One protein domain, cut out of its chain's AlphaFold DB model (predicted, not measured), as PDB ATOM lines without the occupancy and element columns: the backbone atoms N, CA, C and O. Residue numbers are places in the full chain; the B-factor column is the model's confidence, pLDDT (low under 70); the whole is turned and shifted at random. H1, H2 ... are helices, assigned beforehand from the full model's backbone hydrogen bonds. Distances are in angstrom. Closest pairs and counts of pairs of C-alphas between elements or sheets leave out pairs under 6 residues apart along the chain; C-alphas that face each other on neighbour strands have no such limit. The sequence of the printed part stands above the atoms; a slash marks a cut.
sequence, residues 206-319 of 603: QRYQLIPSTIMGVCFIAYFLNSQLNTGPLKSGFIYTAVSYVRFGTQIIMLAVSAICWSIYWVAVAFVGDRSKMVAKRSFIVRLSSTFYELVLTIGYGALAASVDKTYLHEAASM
ATOM      1  N   GLN A 206     -29.262  53.364 -57.052       77.94
ATOM      2  CA  GLN A 206     -29.515  52.709 -55.754       77.94
ATOM      3  C   GLN A 206     -30.972  52.847 -55.269       77.94
ATOM      4  O   GLN A 206     -31.471  51.994 -54.543       77.94
ATOM      5  N   ARG A 207     -31.719  53.859 -55.736       81.44
ATOM      6  CA  ARG A 207     -33.165  53.998 -55.474       81.44
ATOM      7  C   ARG A 207     -34.019  52.851 -56.051       81.44
ATOM      8  O   ARG A 207     -35.157  52.699 -55.627       81.44
ATOM      9  N   TYR A 208     -33.495  52.073 -56.999       83.44
ATOM     10  CA  TYR A 208     -34.185  50.968 -57.678       83.44
ATOM     11  C   TYR A 208     -33.639  49.581 -57.303       83.44
ATOM     12  O   TYR A 208     -34.046  48.585 -57.899       83.44
ATOM     13  N   GLN A 209     -32.726  49.505 -56.328       83.62
ATOM     14  CA  GLN A 209     -31.975  48.304 -55.938       83.62
ATOM     15  C   GLN A 209     -32.848  47.098 -55.551       83.62
ATOM     16  O   GLN A 209     -32.436  45.948 -55.744       83.62
ATOM     17  N   LEU A 210     -34.078  47.328 -55.084       87.31
ATOM     18  CA  LEU A 210     -35.008  46.248 -54.766       87.31
ATOM     19  C   LEU A 210     -35.346  45.380 -55.994       87.31
ATOM     20  O   LEU A 210     -35.550  44.178 -55.860       87.31
ATOM     21  N   ILE A 211     -35.375  45.950 -57.203       87.88
ATOM     22  CA  ILE A 211     -35.737  45.223 -58.434       87.88
ATOM     23  C   ILE A 211     -34.676  44.166 -58.821       87.88
ATOM     24  O   ILE A 211     -35.025  42.989 -58.901       87.88
ATOM     25  N   PRO A 212     -33.385  44.498 -59.025       86.94
ATOM     26  CA  PRO A 212     -32.371  43.491 -59.336       86.94
ATOM     27  C   PRO A 212     -32.134  42.510 -58.178       86.94
ATOM     28  O   PRO A 212     -31.978  41.314 -58.429       86.94
ATOM     29  N   SER A 213     -32.175  42.966 -56.918       87.19
ATOM     30  CA  SER A 213     -31.995  42.069 -55.765       87.19
ATOM     31  C   SER A 213     -33.172  41.101 -55.574       87.19
ATOM     32  O   SER A 213     -32.941  39.940 -55.242       87.19
ATOM     33  N   THR A 214     -34.423  41.505 -55.851       88.38
ATOM     34  CA  THR A 214     -35.580  40.579 -55.840       88.38
ATOM     35  C   THR A 214     -35.499  39.546 -56.956       88.38
ATOM     36  O   THR A 214     -35.742  38.372 -56.689       88.38
ATOM     37  N   ILE A 215     -35.109  39.935 -58.177       89.31
ATOM     38  CA  ILE A 215     -34.913  38.991 -59.290       89.31
ATOM     39  C   ILE A 215     -33.873  37.932 -58.902       89.31
ATOM     40  O   ILE A 215     -34.158  36.736 -58.971       89.31
ATOM     41  N   MET A 216     -32.701  38.359 -58.421       84.75
ATOM     42  CA  MET A 216     -31.640  37.436 -58.007       84.75
ATOM     43  C   MET A 216     -32.066  36.566 -56.818       84.75
ATOM     44  O   MET A 216     -31.908  35.348 -56.875       84.75
ATOM     45  N   GLY A 217     -32.659  37.152 -55.774       82.75
ATOM     46  CA  GLY A 217     -33.123  36.427 -54.587       82.75
ATOM     47  C   GLY A 217     -34.191  35.372 -54.892       82.75
ATOM     48  O   GLY A 217     -34.106  34.246 -54.403       82.75
ATOM     49  N   VAL A 218     -35.155  35.687 -55.763       86.81
ATOM     50  CA  VAL A 218     -36.171  34.725 -56.222       86.81
ATOM     51  C   VAL A 218     -35.537  33.612 -57.061       86.81
ATOM     52  O   VAL A 218     -35.863  32.445 -56.843       86.81
ATOM     53  N   CYS A 219     -34.593  33.927 -57.956       84.56
ATOM     54  CA  CYS A 219     -33.838  32.911 -58.696       84.56
ATOM     55  C   CYS A 219     -33.048  31.977 -57.763       84.56
ATOM     56  O   CYS A 219     -33.089  30.763 -57.957       84.56
ATOM     57  N   PHE A 220     -32.396  32.511 -56.722       79.19
ATOM     58  CA  PHE A 220     -31.701  31.720 -55.699       79.19
ATOM     59  C   PHE A 220     -32.644  30.789 -54.933       79.19
ATOM     60  O   PHE A 220     -32.365  29.595 -54.830       79.19
ATOM     61  N   ILE A 221     -33.767  31.306 -54.419       81.88
ATOM     62  CA  ILE A 221     -34.734  30.506 -53.652       81.88
ATOM     63  C   ILE A 221     -35.358  29.421 -54.540       81.88
ATOM     64  O   ILE A 221     -35.442  28.268 -54.120       81.88
ATOM     65  N   ALA A 222     -35.743  29.750 -55.776       84.00
ATOM     66  CA  ALA A 222     -36.288  28.780 -56.726       84.00
ATOM     67  C   ALA A 222     -35.273  27.676 -57.068       84.00
ATOM     68  O   ALA A 222     -35.616  26.492 -57.057       84.00
ATOM     69  N   TYR A 223     -34.013  28.049 -57.310       79.62
ATOM     70  CA  TYR A 223     -32.925  27.104 -57.543       79.62
ATOM     71  C   TYR A 223     -32.671  26.201 -56.322       79.62
ATOM     72  O   TYR A 223     -32.581  24.980 -56.465       79.62
ATOM     73  N   PHE A 224     -32.619  26.777 -55.117       75.62
ATOM     74  CA  PHE A 224     -32.422  26.038 -53.870       75.62
ATOM     75  C   PHE A 224     -33.554  25.031 -53.623       75.62
ATOM     76  O   PHE A 224     -33.280  23.851 -53.400       75.62
ATOM     77  N   LEU A 225     -34.817  25.458 -53.746       77.38
ATOM     78  CA  LEU A 225     -35.991  24.585 -53.625       77.38
ATOM     79  C   LEU A 225     -35.971  23.452 -54.663       77.38
ATOM     80  O   LEU A 225     -36.207  22.297 -54.314       77.38
ATOM     81  N   ASN A 226     -35.635  23.752 -55.921       78.38
ATOM     82  CA  ASN A 226     -35.520  22.735 -56.966       78.38
ATOM     83  C   ASN A 226     -34.373  21.741 -56.700       78.38
ATOM     84  O   ASN A 226     -34.517  20.553 -56.981       78.38
ATOM     85  N   SER A 227     -33.253  22.192 -56.127       72.19
ATOM     86  CA  SER A 227     -32.180  21.293 -55.686       72.19
ATOM     87  C   SER A 227     -32.678  20.341 -54.588       72.19
ATOM     88  O   SER A 227     -32.569  19.122 -54.732       72.19
ATOM     89  N   GLN A 228     -33.352  20.868 -53.554       69.69
ATOM     90  CA  GLN A 228     -33.914  20.055 -52.466       69.69
ATOM     91  C   GLN A 228     -34.872  18.965 -52.955       69.69
ATOM     92  O   GLN A 228     -34.764  17.816 -52.523       69.69
ATOM     93  N   LEU A 229     -35.786  19.316 -53.863       71.38
ATOM     94  CA  LEU A 229     -36.797  18.394 -54.383       71.38
ATOM     95  C   LEU A 229     -36.196  17.245 -55.207       71.38
ATOM     96  O   LEU A 229     -36.739  16.143 -55.176       71.38
ATOM     97  N   ASN A 230     -35.087  17.479 -55.918       71.94
ATOM     98  CA  ASN A 230     -34.517  16.499 -56.847       71.94
ATOM     99  C   ASN A 230     -33.388  15.643 -56.246       71.94
ATOM    100  O   ASN A 230     -33.308  14.456 -56.558       71.94
ATOM    101  N   THR A 231     -32.512  16.198 -55.396       63.72
ATOM    102  CA  THR A 231     -31.393  15.428 -54.797       63.72
ATOM    103  C   THR A 231     -31.660  14.924 -53.377       63.72
ATOM    104  O   THR A 231     -30.987  13.994 -52.927       63.72
ATOM    105  N   GLY A 232     -32.666  15.478 -52.692       57.56
ATOM    106  CA  GLY A 232     -33.043  15.120 -51.325       57.56
ATOM    107  C   GLY A 232     -32.086  15.668 -50.249       57.56
ATOM    108  O   GLY A 232     -30.889  15.832 -50.495       57.56
ATOM    109  N   PRO A 233     -32.572  15.911 -49.017       55.84
ATOM    110  CA  PRO A 233     -31.851  16.679 -47.990       55.84
ATOM    111  C   PRO A 233     -30.672  15.947 -47.316       55.84
ATOM    112  O   PRO A 233     -30.082  16.481 -46.383       55.84
ATOM    113  N   LEU A 234     -30.348  14.718 -47.734       48.91
ATOM    114  CA  LEU A 234     -29.357  13.846 -47.082       48.91
ATOM    115  C   LEU A 234     -28.169  13.458 -47.982       48.91
ATOM    116  O   LEU A 234     -27.308  12.701 -47.540       48.91
ATOM    117  N   LYS A 235     -28.124  13.926 -49.240       51.03
ATOM    118  CA  LYS A 235     -27.072  13.561 -50.213       51.03
ATOM    119  C   LYS A 235     -26.158  14.716 -50.645       51.03
ATOM    120  O   LYS A 235     -25.162  14.453 -51.311       51.03
ATOM    121  N   SER A 236     -26.464  15.961 -50.284       51.50
ATOM    122  CA  SER A 236     -25.590  17.121 -50.510       51.50
ATOM    123  C   SER A 236     -24.592  17.317 -49.362       51.50
ATOM    124  O   SER A 236     -24.912  17.038 -48.204       51.50
ATOM    125  N   GLY A 237     -23.398  17.836 -49.672       51.84
ATOM    126  CA  GLY A 237     -22.345  18.154 -48.700       51.84
ATOM    127  C   GLY A 237     -22.857  18.955 -47.501       51.84
ATOM    128  O   GLY A 237     -23.575  19.948 -47.655       51.84
ATOM    129  N   PHE A 238     -22.552  18.485 -46.286       50.56
ATOM    130  CA  PHE A 238     -23.397  18.787 -45.125       50.56
ATOM    131  C   PHE A 238     -23.233  20.205 -44.536       50.56
ATOM    132  O   PHE A 238     -24.150  20.663 -43.858       50.56
ATOM    133  N   ILE A 239     -22.145  20.947 -44.782       50.75
ATOM    134  CA  ILE A 239     -21.977  22.305 -44.212       50.75
ATOM    135  C   ILE A 239     -22.361  23.410 -45.211       50.75
ATOM    136  O   ILE A 239     -22.982  24.394 -44.797       50.75
ATOM    137  N   TYR A 240     -22.184  23.174 -46.517       54.16
ATOM    138  CA  TYR A 240     -22.731  24.001 -47.599       54.16
ATOM    139  C   TYR A 240     -24.251  24.023 -47.455       54.16
ATOM    140  O   TYR A 240     -24.895  25.073 -47.516       54.16
ATOM    141  N   THR A 241     -24.778  22.836 -47.145       55.84
ATOM    142  CA  THR A 241     -26.105  22.596 -46.600       55.84
ATOM    143  C   THR A 241     -26.315  23.397 -45.305       55.84
ATOM    144  O   THR A 241     -27.088  24.345 -45.328       55.84
ATOM    145  N   ALA A 242     -25.632  23.128 -44.187       56.88
ATOM    146  CA  ALA A 242     -25.943  23.764 -42.896       56.88
ATOM    147  C   ALA A 242     -26.030  25.311 -42.913       56.88
ATOM    148  O   ALA A 242     -27.048  25.860 -42.487       56.88
ATOM    149  N   VAL A 243     -25.016  26.031 -43.412       63.91
ATOM    150  CA  VAL A 243     -25.010  27.512 -43.366       63.91
ATOM    151  C   VAL A 243     -26.063  28.099 -44.312       63.91
ATOM    152  O   VAL A 243     -26.821  28.994 -43.926       63.91
ATOM    153  N   SER A 244     -26.167  27.559 -45.528       64.75
ATOM    154  CA  SER A 244     -27.143  28.027 -46.518       64.75
ATOM    155  C   SER A 244     -28.575  27.660 -46.131       64.75
ATOM    156  O   SER A 244     -29.480  28.460 -46.340       64.75
ATOM    157  N   TYR A 245     -28.811  26.504 -45.504       66.25
ATOM    158  CA  TYR A 245     -30.135  26.115 -45.010       66.25
ATOM    159  C   TYR A 245     -30.556  26.954 -43.802       66.25
ATOM    160  O   TYR A 245     -31.736  27.255 -43.686       66.25
ATOM    161  N   VAL A 246     -29.643  27.379 -42.921       67.94
ATOM    162  CA  VAL A 246     -30.009  28.302 -41.832       67.94
ATOM    163  C   VAL A 246     -30.420  29.669 -42.397       67.94
ATOM    164  O   VAL A 246     -31.458  30.209 -42.005       67.94
ATOM    165  N   ARG A 247     -29.670  30.222 -43.362       71.94
ATOM    166  CA  ARG A 247     -29.969  31.557 -43.920       71.94
ATOM    167  C   ARG A 247     -31.112  31.570 -44.940       71.94
ATOM    168  O   ARG A 247     -32.024  32.378 -44.805       71.94
ATOM    169  N   PHE A 248     -31.146  30.656 -45.908       74.81
ATOM    170  CA  PHE A 248     -32.286  30.556 -46.827       74.81
ATOM    171  C   PHE A 248     -33.508  29.916 -46.169       74.81
ATOM    172  O   PHE A 248     -34.627  30.311 -46.473       74.81
ATOM    173  N   GLY A 249     -33.334  28.988 -45.225       74.81
ATOM    174  CA  GLY A 249     -34.447  28.416 -44.466       74.81
ATOM    175  C   GLY A 249     -35.169  29.465 -43.628       74.81
ATOM    176  O   GLY A 249     -36.393  29.503 -43.661       74.81
ATOM    177  N   THR A 250     -34.457  30.384 -42.962       75.94
ATOM    178  CA  THR A 250     -35.115  31.511 -42.270       75.94
ATOM    179  C   THR A 250     -35.857  32.436 -43.239       75.94
ATOM    180  O   THR A 250     -36.990  32.809 -42.946       75.94
ATOM    181  N   GLN A 251     -35.304  32.739 -44.420       82.25
ATOM    182  CA  GLN A 251     -36.016  33.507 -45.459       82.25
ATOM    183  C   GLN A 251     -37.271  32.779 -45.977       82.25
ATOM    184  O   GLN A 251     -38.336  33.385 -46.075       82.25
ATOM    185  N   ILE A 252     -37.175  31.476 -46.267       83.62
ATOM    186  CA  ILE A 252     -38.292  30.638 -46.733       83.62
ATOM    187  C   ILE A 252     -39.371  30.523 -45.652       83.62
ATOM    188  O   ILE A 252     -40.552  30.650 -45.965       83.62
ATOM    189  N   ILE A 253     -38.992  30.346 -44.380       83.19
ATOM    190  CA  ILE A 253     -39.923  30.325 -43.244       83.19
ATOM    191  C   ILE A 253     -40.611  31.685 -43.093       83.19
ATOM    192  O   ILE A 253     -41.833  31.724 -42.987       83.19
ATOM    193  N   MET A 254     -39.873  32.801 -43.149       84.12
ATOM    194  CA  MET A 254     -40.460  34.147 -43.087       84.12
ATOM    195  C   MET A 254     -41.445  34.400 -44.234       84.12
ATOM    196  O   MET A 254     -42.538  34.917 -43.997       84.12
ATOM    197  N   LEU A 255     -41.108  33.992 -45.462       86.00
ATOM    198  CA  LEU A 255     -42.005  34.074 -46.617       86.00
ATOM    199  C   LEU A 255     -43.238  33.174 -46.460       86.00
ATOM    200  O   LEU A 255     -44.348  33.619 -46.746       86.00
ATOM    201  N   ALA A 256     -43.075  31.943 -45.967       86.69
ATOM    202  CA  ALA A 256     -44.176  31.009 -45.739       86.69
ATOM    203  C   ALA A 256     -45.134  31.504 -44.642       86.69
ATOM    204  O   ALA A 256     -46.344  31.521 -44.853       86.69
ATOM    205  N   VAL A 257     -44.606  31.976 -43.507       85.06
ATOM    206  CA  VAL A 257     -45.395  32.597 -42.428       85.06
ATOM    207  C   VAL A 257     -46.126  33.831 -42.953       85.06
ATOM    208  O   VAL A 257     -47.335  33.942 -42.769       85.06
ATOM    209  N   SER A 258     -45.439  34.709 -43.690       84.88
ATOM    210  CA  SER A 258     -46.057  35.896 -44.299       84.88
ATOM    211  C   SER A 258     -47.178  35.526 -45.277       84.88
ATOM    212  O   SER A 258     -48.238  36.148 -45.253       84.88
ATOM    213  N   ALA A 259     -46.991  34.486 -46.096       87.31
ATOM    214  CA  ALA A 259     -48.006  33.986 -47.021       87.31
ATOM    215  C   ALA A 259     -49.216  33.363 -46.300       87.31
ATOM    216  O   ALA A 259     -50.349  33.560 -46.739       87.31
ATOM    217  N   ILE A 260     -49.003  32.666 -45.177       88.38
ATOM    218  CA  ILE A 260     -50.079  32.144 -44.317       88.38
ATOM    219  C   ILE A 260     -50.854  33.302 -43.672       88.38
ATOM    220  O   ILE A 260     -52.078  33.344 -43.756       88.38
ATOM    221  N   CYS A 261     -50.172  34.292 -43.088       83.81
ATOM    222  CA  CYS A 261     -50.824  35.481 -42.534       83.81
ATOM    223  C   CYS A 261     -51.631  36.245 -43.601       83.81
ATOM    224  O   CYS A 261     -52.752  36.682 -43.343       83.81
ATOM    225  N   TRP A 262     -51.090  36.362 -44.817       85.81
ATOM    226  CA  TRP A 262     -51.760  37.009 -45.944       85.81
ATOM    227  C   TRP A 262     -52.977  36.217 -46.444       85.81
ATOM    228  O   TRP A 262     -54.005  36.818 -46.756       85.81
ATOM    229  N   SER A 263     -52.917  34.881 -46.472       87.62
ATOM    230  CA  SER A 263     -54.071  34.053 -46.846       87.62
ATOM    231  C   SER A 263     -55.196  34.145 -45.809       87.62
ATOM    232  O   SER A 263     -56.351  34.334 -46.189       87.62
ATOM    233  N   ILE A 264     -54.866  34.136 -44.511       86.38
ATOM    234  CA  ILE A 264     -55.825  34.356 -43.415       86.38
ATOM    235  C   ILE A 264     -56.484  35.738 -43.540       86.38
ATOM    236  O   ILE A 264     -57.707  35.843 -43.442       86.38
ATOM    237  N   TYR A 265     -55.703  36.787 -43.825       82.31
ATOM    238  CA  TYR A 265     -56.223  38.135 -44.076       82.31
ATOM    239  C   TYR A 265     -57.226  38.165 -45.240       82.31
ATOM    240  O   TYR A 265     -58.316  38.722 -45.104       82.31
ATOM    241  N   TRP A 266     -56.907  37.529 -46.372       84.50
ATOM    242  CA  TRP A 266     -57.811  37.479 -47.525       84.50
ATOM    243  C   TRP A 266     -59.093  36.692 -47.264       84.50
ATOM    244  O   TRP A 266     -60.161  37.120 -47.703       84.50
ATOM    245  N   VAL A 267     -59.011  35.589 -46.517       88.44
ATOM    246  CA  VAL A 267     -60.191  34.841 -46.063       88.44
ATOM    247  C   VAL A 267     -61.060  35.723 -45.158       88.44
ATOM    248  O   VAL A 267     -62.264  35.826 -45.385       88.44
ATOM    249  N   ALA A 268     -60.468  36.437 -44.195       82.12
ATOM    250  CA  ALA A 268     -61.200  37.350 -43.315       82.12
ATOM    251  C   ALA A 268     -61.880  38.503 -44.086       82.12
ATOM    252  O   ALA A 268     -63.046  38.815 -43.834       82.12
ATOM    253  N   VAL A 269     -61.194  39.091 -45.074       83.75
ATOM    254  CA  VAL A 269     -61.764  40.100 -45.986       83.75
ATOM    255  C   VAL A 269     -62.937  39.535 -46.794       83.75
ATOM    256  O   VAL A 269     -63.939  40.231 -46.964       83.75
ATOM    257  N   ALA A 270     -62.851  38.286 -47.263       85.12
ATOM    258  CA  ALA A 270     -63.937  37.638 -47.999       85.12
ATOM    259  C   ALA A 270     -65.192  37.411 -47.135       85.12
ATOM    260  O   ALA A 270     -66.301  37.537 -47.648       85.12
ATOM    261  N   PHE A 271     -65.035  37.137 -45.834       86.00
ATOM    262  CA  PHE A 271     -66.161  36.985 -44.902       86.00
ATOM    263  C   PHE A 271     -66.784  38.313 -44.451       86.00
ATOM    264  O   PHE A 271     -68.000  38.388 -44.295       86.00
ATOM    265  N   VAL A 272     -65.980  39.359 -44.224       82.56
ATOM    266  CA  VAL A 272     -66.475  40.649 -43.700       82.56
ATOM    267  C   VAL A 272     -66.957  41.598 -44.805       82.56
ATOM    268  O   VAL A 272     -67.710  42.530 -44.526       82.56
ATOM    269  N   GLY A 273     -66.553  41.381 -46.061       76.56
ATOM    270  CA  GLY A 273     -67.020  42.127 -47.241       76.56
ATOM    271  C   GLY A 273     -66.508  43.570 -47.356       76.56
ATOM    272  O   GLY A 273     -66.477  44.129 -48.449       76.56
ATOM    273  N   ASP A 274     -66.045  44.159 -46.255       74.69
ATOM    274  CA  ASP A 274     -65.573  45.537 -46.162       74.69
ATOM    275  C   ASP A 274     -64.088  45.588 -45.763       74.69
ATOM    276  O   ASP A 274     -63.704  45.288 -44.629       74.69
ATOM    277  N   ARG A 275     -63.238  45.998 -46.712       70.12
ATOM    278  CA  ARG A 275     -61.785  46.116 -46.510       70.12
ATOM    279  C   ARG A 275     -61.402  47.244 -45.554       70.12
ATOM    280  O   ARG A 275     -60.350  47.146 -44.927       70.12
ATOM    281  N   SER A 276     -62.221  48.293 -45.427       66.81
ATOM    282  CA  SER A 276     -61.884  49.476 -44.619       66.81
ATOM    283  C   SER A 276     -61.750  49.140 -43.128       66.81
ATOM    284  O   SER A 276     -60.867  49.654 -42.445       66.81
ATOM    285  N   LYS A 277     -62.550  48.179 -42.651       63.50
ATOM    286  CA  LYS A 277     -62.558  47.675 -41.267       63.50
ATOM    287  C   LYS A 277     -61.376  46.755 -40.928       63.50
ATOM    288  O   LYS A 277     -61.148  46.463 -39.759       63.50
ATOM    289  N   MET A 278     -60.631  46.302 -41.939       63.50
ATOM    290  CA  MET A 278     -59.529  45.336 -41.826       63.50
ATOM    291  C   MET A 278     -58.137  45.977 -41.977       63.50
ATOM    292  O   MET A 278     -57.131  45.270 -41.937       63.50
ATOM    293  N   VAL A 279     -58.038  47.295 -42.183       60.19
ATOM    294  CA  VAL A 279     -56.744  47.963 -42.401       60.19
ATOM    295  C   VAL A 279     -55.925  47.977 -41.106       60.19
ATOM    296  O   VAL A 279     -56.347  48.519 -40.083       60.19
ATOM    297  N   ALA A 280     -54.720  47.404 -41.145       58.03
ATOM    298  CA  ALA A 280     -53.756  47.541 -40.060       58.03
ATOM    299  C   ALA A 280     -53.315  49.012 -39.945       58.03
ATOM    300  O   ALA A 280     -52.871  49.600 -40.927       58.03
ATOM    301  N   LYS A 281     -53.400  49.605 -38.743       55.03
ATOM    302  CA  LYS A 281     -53.018  51.017 -38.512       55.03
ATOM    303  C   LYS A 281     -51.544  51.326 -38.828       55.03
ATOM    304  O   LYS A 281     -51.218  52.487 -39.050       55.03
ATOM    305  N   ARG A 282     -50.656  50.324 -38.843       56.91
ATOM    306  CA  ARG A 282     -49.253  50.481 -39.262       56.91
ATOM    307  C   ARG A 282     -49.144  50.348 -40.782       56.91
ATOM    308  O   ARG A 282     -49.324  49.263 -41.328       56.91
ATOM    309  N   SER A 283     -48.808  51.446 -41.453       56.44
ATOM    310  CA  SER A 283     -48.423  51.448 -42.864       56.44
ATOM    311  C   SER A 283     -47.024  50.844 -43.037       56.44
ATOM    312  O   SER A 283     -46.037  51.338 -42.494       56.44
ATOM    313  N   PHE A 284     -46.914  49.770 -43.821       63.72
ATOM    314  CA  PHE A 284     -45.619  49.191 -44.178       63.72
ATOM    315  C   PHE A 284     -44.942  50.047 -45.257       63.72
ATOM    316  O   PHE A 284     -45.266  49.944 -46.441       63.72
ATOM    317  N   ILE A 285     -43.996  50.900 -44.854       68.69
ATOM    318  CA  ILE A 285     -43.231  51.751 -45.779       68.69
ATOM    319  C   ILE A 285     -42.126  50.918 -46.445       68.69
ATOM    320  O   ILE A 285     -40.970  50.928 -46.023       68.69
ATOM    321  N   VAL A 286     -42.483  50.202 -47.510       78.38
ATOM    322  CA  VAL A 286     -41.511  49.543 -48.391       78.38
ATOM    323  C   VAL A 286     -40.763  50.609 -49.194       78.38
ATOM    324  O   VAL A 286     -41.365  51.374 -49.947       78.38
ATOM    325  N   ARG A 287     -39.435  50.661 -49.046       81.56
ATOM    326  CA  ARG A 287     -38.565  51.568 -49.808       81.56
ATOM    327  C   ARG A 287     -37.956  50.816 -50.987       81.56
ATOM    328  O   ARG A 287     -37.359  49.768 -50.802       81.56
ATOM    329  N   LEU A 288     -38.029  51.378 -52.191       84.25
ATOM    330  CA  LEU A 288     -37.466  50.750 -53.401       84.25
ATOM    331  C   LEU A 288     -35.916  50.673 -53.395       84.25
ATOM    332  O   LEU A 288     -35.314  49.978 -54.213       84.25
ATOM    333  N   SER A 289     -35.284  51.361 -52.439       81.06
ATOM    334  CA  SER A 289     -33.856  51.297 -52.128       81.06
ATOM    335  C   SER A 289     -33.465  50.184 -51.147       81.06
ATOM    336  O   SER A 289     -32.284  50.077 -50.842       81.06
ATOM    337  N   SER A 290     -34.410  49.420 -50.583       83.25
ATOM    338  CA  SER A 290     -34.065  48.298 -49.700       83.25
ATOM    339  C   SER A 290     -33.605  47.086 -50.509       83.25
ATOM    340  O   SER A 290     -34.008  46.900 -51.660       83.25
ATOM    341  N   THR A 291     -32.820  46.211 -49.892       85.62
ATOM    342  CA  THR A 291     -32.495  44.900 -50.473       85.62
ATOM    343  C   THR A 291     -33.699  43.951 -50.415       85.62
ATOM    344  O   THR A 291     -34.638  44.140 -49.636       85.62
ATOM    345  N   PHE A 292     -33.666  42.875 -51.208       86.69
ATOM    346  CA  PHE A 292     -34.628  41.772 -51.083       86.69
ATOM    347  C   PHE A 292     -34.652  41.164 -49.673       86.69
ATOM    348  O   PHE A 292     -35.725  40.881 -49.143       86.69
ATOM    349  N   TYR A 293     -33.489  41.001 -49.036       82.12
ATOM    350  CA  TYR A 293     -33.400  40.443 -47.687       82.12
ATOM    351  C   TYR A 293     -34.062  41.353 -46.641       82.12
ATOM    352  O   TYR A 293     -34.870  40.887 -45.836       82.12
ATOM    353  N   GLU A 294     -33.802  42.663 -46.705       83.75
ATOM    354  CA  GLU A 294     -34.472  43.666 -45.868       83.75
ATOM    355  C   GLU A 294     -35.984  43.695 -46.099       83.75
ATOM    356  O   GLU A 294     -36.739  43.815 -45.134       83.75
ATOM    357  N   LEU A 295     -36.446  43.544 -47.348       86.88
ATOM    358  CA  LEU A 295     -37.874  43.445 -47.661       86.88
ATOM    359  C   LEU A 295     -38.505  42.231 -46.962       86.88
ATOM    360  O   LEU A 295     -39.517  42.382 -46.277       86.88
ATOM    361  N   VAL A 296     -37.908  41.043 -47.108       85.69
ATOM    362  CA  VAL A 296     -38.408  39.801 -46.490       85.69
ATOM    363  C   VAL A 296     -38.432  39.914 -44.965       85.69
ATOM    364  O   VAL A 296     -39.435  39.552 -44.347       85.69
ATOM    365  N   LEU A 297     -37.381  40.471 -44.355       82.25
ATOM    366  CA  LEU A 297     -37.343  40.727 -42.913       82.25
ATOM    367  C   LEU A 297     -38.390  41.753 -42.469       82.25
ATOM    368  O   LEU A 297     -39.060  41.527 -41.466       82.25
ATOM    369  N   THR A 298     -38.565  42.853 -43.204       84.25
ATOM    370  CA  THR A 298     -39.526  43.913 -42.854       84.25
ATOM    371  C   THR A 298     -40.963  43.401 -42.927       84.25
ATOM    372  O   THR A 298     -41.761  43.683 -42.034       84.25
ATOM    373  N   ILE A 299     -41.291  42.604 -43.950       83.94
ATOM    374  CA  ILE A 299     -42.606  41.963 -44.083       83.94
ATOM    375  C   ILE A 299     -42.810  40.919 -42.974       83.94
ATOM    376  O   ILE A 299     -43.842  40.946 -42.304       83.94
ATOM    377  N   GLY A 300     -41.826  40.045 -42.732       82.38
ATOM    378  CA  GLY A 300     -41.913  38.993 -41.712       82.38
ATOM    379  C   GLY A 300     -42.033  39.545 -40.289       82.38
ATOM    380  O   GLY A 300     -42.947  39.176 -39.553       82.38
ATOM    381  N   TYR A 301     -41.168  40.492 -39.913       80.69
ATOM    382  CA  TYR A 301     -41.262  41.204 -38.636       80.69
ATOM    383  C   TYR A 301     -42.568  41.998 -38.529       80.69
ATOM    384  O   TYR A 301     -43.204  41.982 -37.483       80.69
ATOM    385  N   GLY A 302     -43.008  42.641 -39.615       76.75
ATOM    386  CA  GLY A 302     -44.274  43.367 -39.668       76.75
ATOM    387  C   GLY A 302     -45.494  42.484 -39.392       76.75
ATOM    388  O   GLY A 302     -46.360  42.864 -38.602       76.75
ATOM    389  N   ALA A 303     -45.539  41.289 -39.987       76.31
ATOM    390  CA  ALA A 303     -46.584  40.297 -39.739       76.31
ATOM    391  C   ALA A 303     -46.563  39.788 -38.286       76.31
ATOM    392  O   ALA A 303     -47.614  39.702 -37.647       76.31
ATOM    393  N   LEU A 304     -45.373  39.512 -37.739       74.81
ATOM    394  CA  LEU A 304     -45.208  39.079 -36.349       74.81
ATOM    395  C   LEU A 304     -45.604  40.181 -35.354       74.81
ATOM    396  O   LEU A 304     -46.415  39.929 -34.465       74.81
ATOM    397  N   ALA A 305     -45.117  41.411 -35.523       72.50
ATOM    398  CA  ALA A 305     -45.436  42.537 -34.644       72.50
ATOM    399  C   ALA A 305     -46.941  42.862 -34.635       72.50
ATOM    400  O   ALA A 305     -47.517  43.078 -33.569       72.50
ATOM    401  N   ALA A 306     -47.606  42.799 -35.795       68.38
ATOM    402  CA  ALA A 306     -49.056  42.972 -35.887       68.38
ATOM    403  C   ALA A 306     -49.852  41.893 -35.120       68.38
ATOM    404  O   ALA A 306     -50.964  42.169 -34.669       68.38
ATOM    405  N   SER A 307     -49.293  40.686 -34.947       67.38
ATOM    406  CA  SER A 307     -49.899  39.632 -34.117       67.38
ATOM    407  C   SER A 307     -49.689  39.848 -32.612       67.38
ATOM    408  O   SER A 307     -50.550  39.474 -31.818       67.38
ATOM    409  N   VAL A 308     -48.587  40.499 -32.216       65.62
ATOM    410  CA  VAL A 308     -48.281  40.821 -30.810       65.62
ATOM    411  C   VAL A 308     -49.133  41.990 -30.309       65.62
ATOM    412  O   VAL A 308     -49.690  41.901 -29.221       65.62
ATOM    413  N   ASP A 309     -49.328  43.041 -31.113       59.94
ATOM    414  CA  ASP A 309     -50.180  44.187 -30.737       59.94
ATOM    415  C   ASP A 309     -51.662  43.797 -30.516       59.94
ATOM    416  O   ASP A 309     -52.435  44.560 -29.934       59.94
ATOM    417  N   LYS A 310     -52.085  42.630 -31.020       58.59
ATOM    418  CA  LYS A 310     -53.448  42.091 -30.902       58.59
ATOM    419  C   LYS A 310     -53.438  40.607 -30.527       58.59
ATOM    420  O   LYS A 310     -54.050  39.787 -31.214       58.59
ATOM    421  N   THR A 311     -52.761  40.246 -29.432       57.84
ATOM    422  CA  THR A 311     -52.887  38.876 -28.909       57.84
ATOM    423  C   THR A 311     -54.328  38.565 -28.492       57.84
ATOM    424  O   THR A 311     -55.061  39.428 -28.007       57.84
ATOM    425  N   TYR A 312     -54.723  37.297 -28.622       54.91
ATOM    426  CA  TYR A 312     -56.037  36.798 -28.195       54.91
ATOM    427  C   TYR A 312     -56.264  36.854 -26.667       54.91
ATOM    428  O   TYR A 312     -57.364  36.569 -26.207       54.91
ATOM    429  N   LEU A 313     -55.228  37.202 -25.892       52.19
ATOM    430  CA  LEU A 313     -55.214  37.234 -24.426       52.19
ATOM    431  C   LEU A 313     -55.464  38.633 -23.832       52.19
ATOM    432  O   LEU A 313     -55.422  38.795 -22.614       52.19
ATOM    433  N   HIS A 314     -55.725  39.658 -24.650       45.19
ATOM    434  CA  HIS A 314     -56.033  40.994 -24.137       45.19
ATOM    435  C   HIS A 314     -57.519  41.155 -23.778       45.19
ATOM    436  O   HIS A 314     -58.311  41.677 -24.559       45.19
ATOM    437  N   GLU A 315     -57.873  40.784 -22.542       49.16
ATOM    438  CA  GLU A 315     -59.162  41.144 -21.913       49.16
ATOM    439  C   GLU A 315     -59.310  42.660 -21.667       49.16
ATOM    440  O   GLU A 315     -60.415  43.170 -21.484       49.16
ATOM    441  N   ALA A 316     -58.206  43.412 -21.694       49.12
ATOM    442  CA  ALA A 316     -58.230  44.866 -21.642       49.12
ATOM    443  C   ALA A 316     -58.539  45.446 -23.030       49.12
ATOM    444  O   ALA A 316     -57.634  45.717 -23.823       49.12
ATOM    445  N   ALA A 317     -59.823  45.693 -23.303       46.84
ATOM    446  CA  ALA A 317     -60.222  46.593 -24.381       46.84
ATOM    447  C   ALA A 317     -59.451  47.918 -24.247       46.84
ATOM    448  O   ALA A 317     -59.355  48.467 -23.147       46.84
ATOM    449  N   SER A 318     -58.906  48.431 -25.354       48.09
ATOM    450  CA  SER A 318     -58.160  49.692 -25.372       48.09
ATOM    451  C   SER A 318     -59.042  50.818 -24.833       48.09
ATOM    452  O   SER A 318     -59.949  51.292 -25.522       48.09
ATOM    453  N   MET A 319     -58.813  51.207 -23.580       45.22
ATOM    454  CA  MET A 319     -59.644  52.183 -22.892       45.22
ATOM    455  C   MET A 319     -59.331  53.558 -23.478       45.22
ATOM    456  O   MET A 319     -58.327  54.163 -23.119       45.22
TER     457      MET A 319
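What this domain is: This is residues 206 to 319 of the 603 residues of the protein "Protein ASI1" of Wickerhamiella sorbophila (UniProt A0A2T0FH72). Picture one long helix, H2, crossed on the way by two shorter helices: H1 passes it close by near Phe 248, and H3 packs across it at residues 251 to 261. The first residues of H3 also meet H1, and the three make a loose triangle, with a long link from the far end of H2 back to H3 and a tail, residues 308 to 319, that sticks out. The printed part has 114 residues with three named helices, H1, H2 and H3 in chain order, and no named strand; its class is all helix. It is loose, with a radius of gyration of the C-alphas of 18.0 A, and elongated, spanning 56 by 36 by 26 A.

Where its parts are: Find C-alpha 210 at (-35.008, 46.248, -54.766); from there H1, residues 210 to 231, runs 31.0 A to C-alpha 231. Go on to C-alpha 238 at (-23.397, 18.787, -45.125), where H2, residues 238 to 272, begins; it is the longest helix, 48.3 A from first to last C-alpha, with a kink of 41 degrees near residue 245. H3, residues 292 to 308, covers 24.5 A and ends with C-alpha 308 at (-48.281, 40.821, -30.810).

How they stand to each other: Look first at H1 and H2, which are close but not clearly touching: their closest C-alphas, those of Ile 221 and Phe 248, are 7.3 A apart. Their lines are only just about perpendicular, at 70.5 degrees. Next look at Thr 214 and Phe 292, the closest C-alphas of H1 and H3, 5.0 A apart. These two helices touch through residues 210 to 217 of H1 and residues 292 to 293 of H3 alone, and are about perpendicular at 84 degrees. H3 also touches H2, which meets it with residues 251 to 261 alone; the closest C-alphas, those of Met 254 and Gly 300, are 5.2 A apart. H2 and H3 run the same way at a steep tilt of 52 degrees. In H1, H2 and H3 every O i to N i+4 pair is within hydrogen-bond range.

The domain as a whole: The C-alphas farthest apart in the domain are those of Lys 235 and Met 319, 57.4 A. The printed part has no cut. The link from H1 to H2 is short, with 6 residues, while that from H2 to H3, residues 273 to 291, is long. Residues 308 to 319, of which 308 belongs to H3, stand free; the body without them spans 50 by 35 by 20 A. The mean pLDDT of the printed part is 73.2; look for values under 70 at residue 228 and at residues 231 to 246, 276 to 285 and 306 to 319.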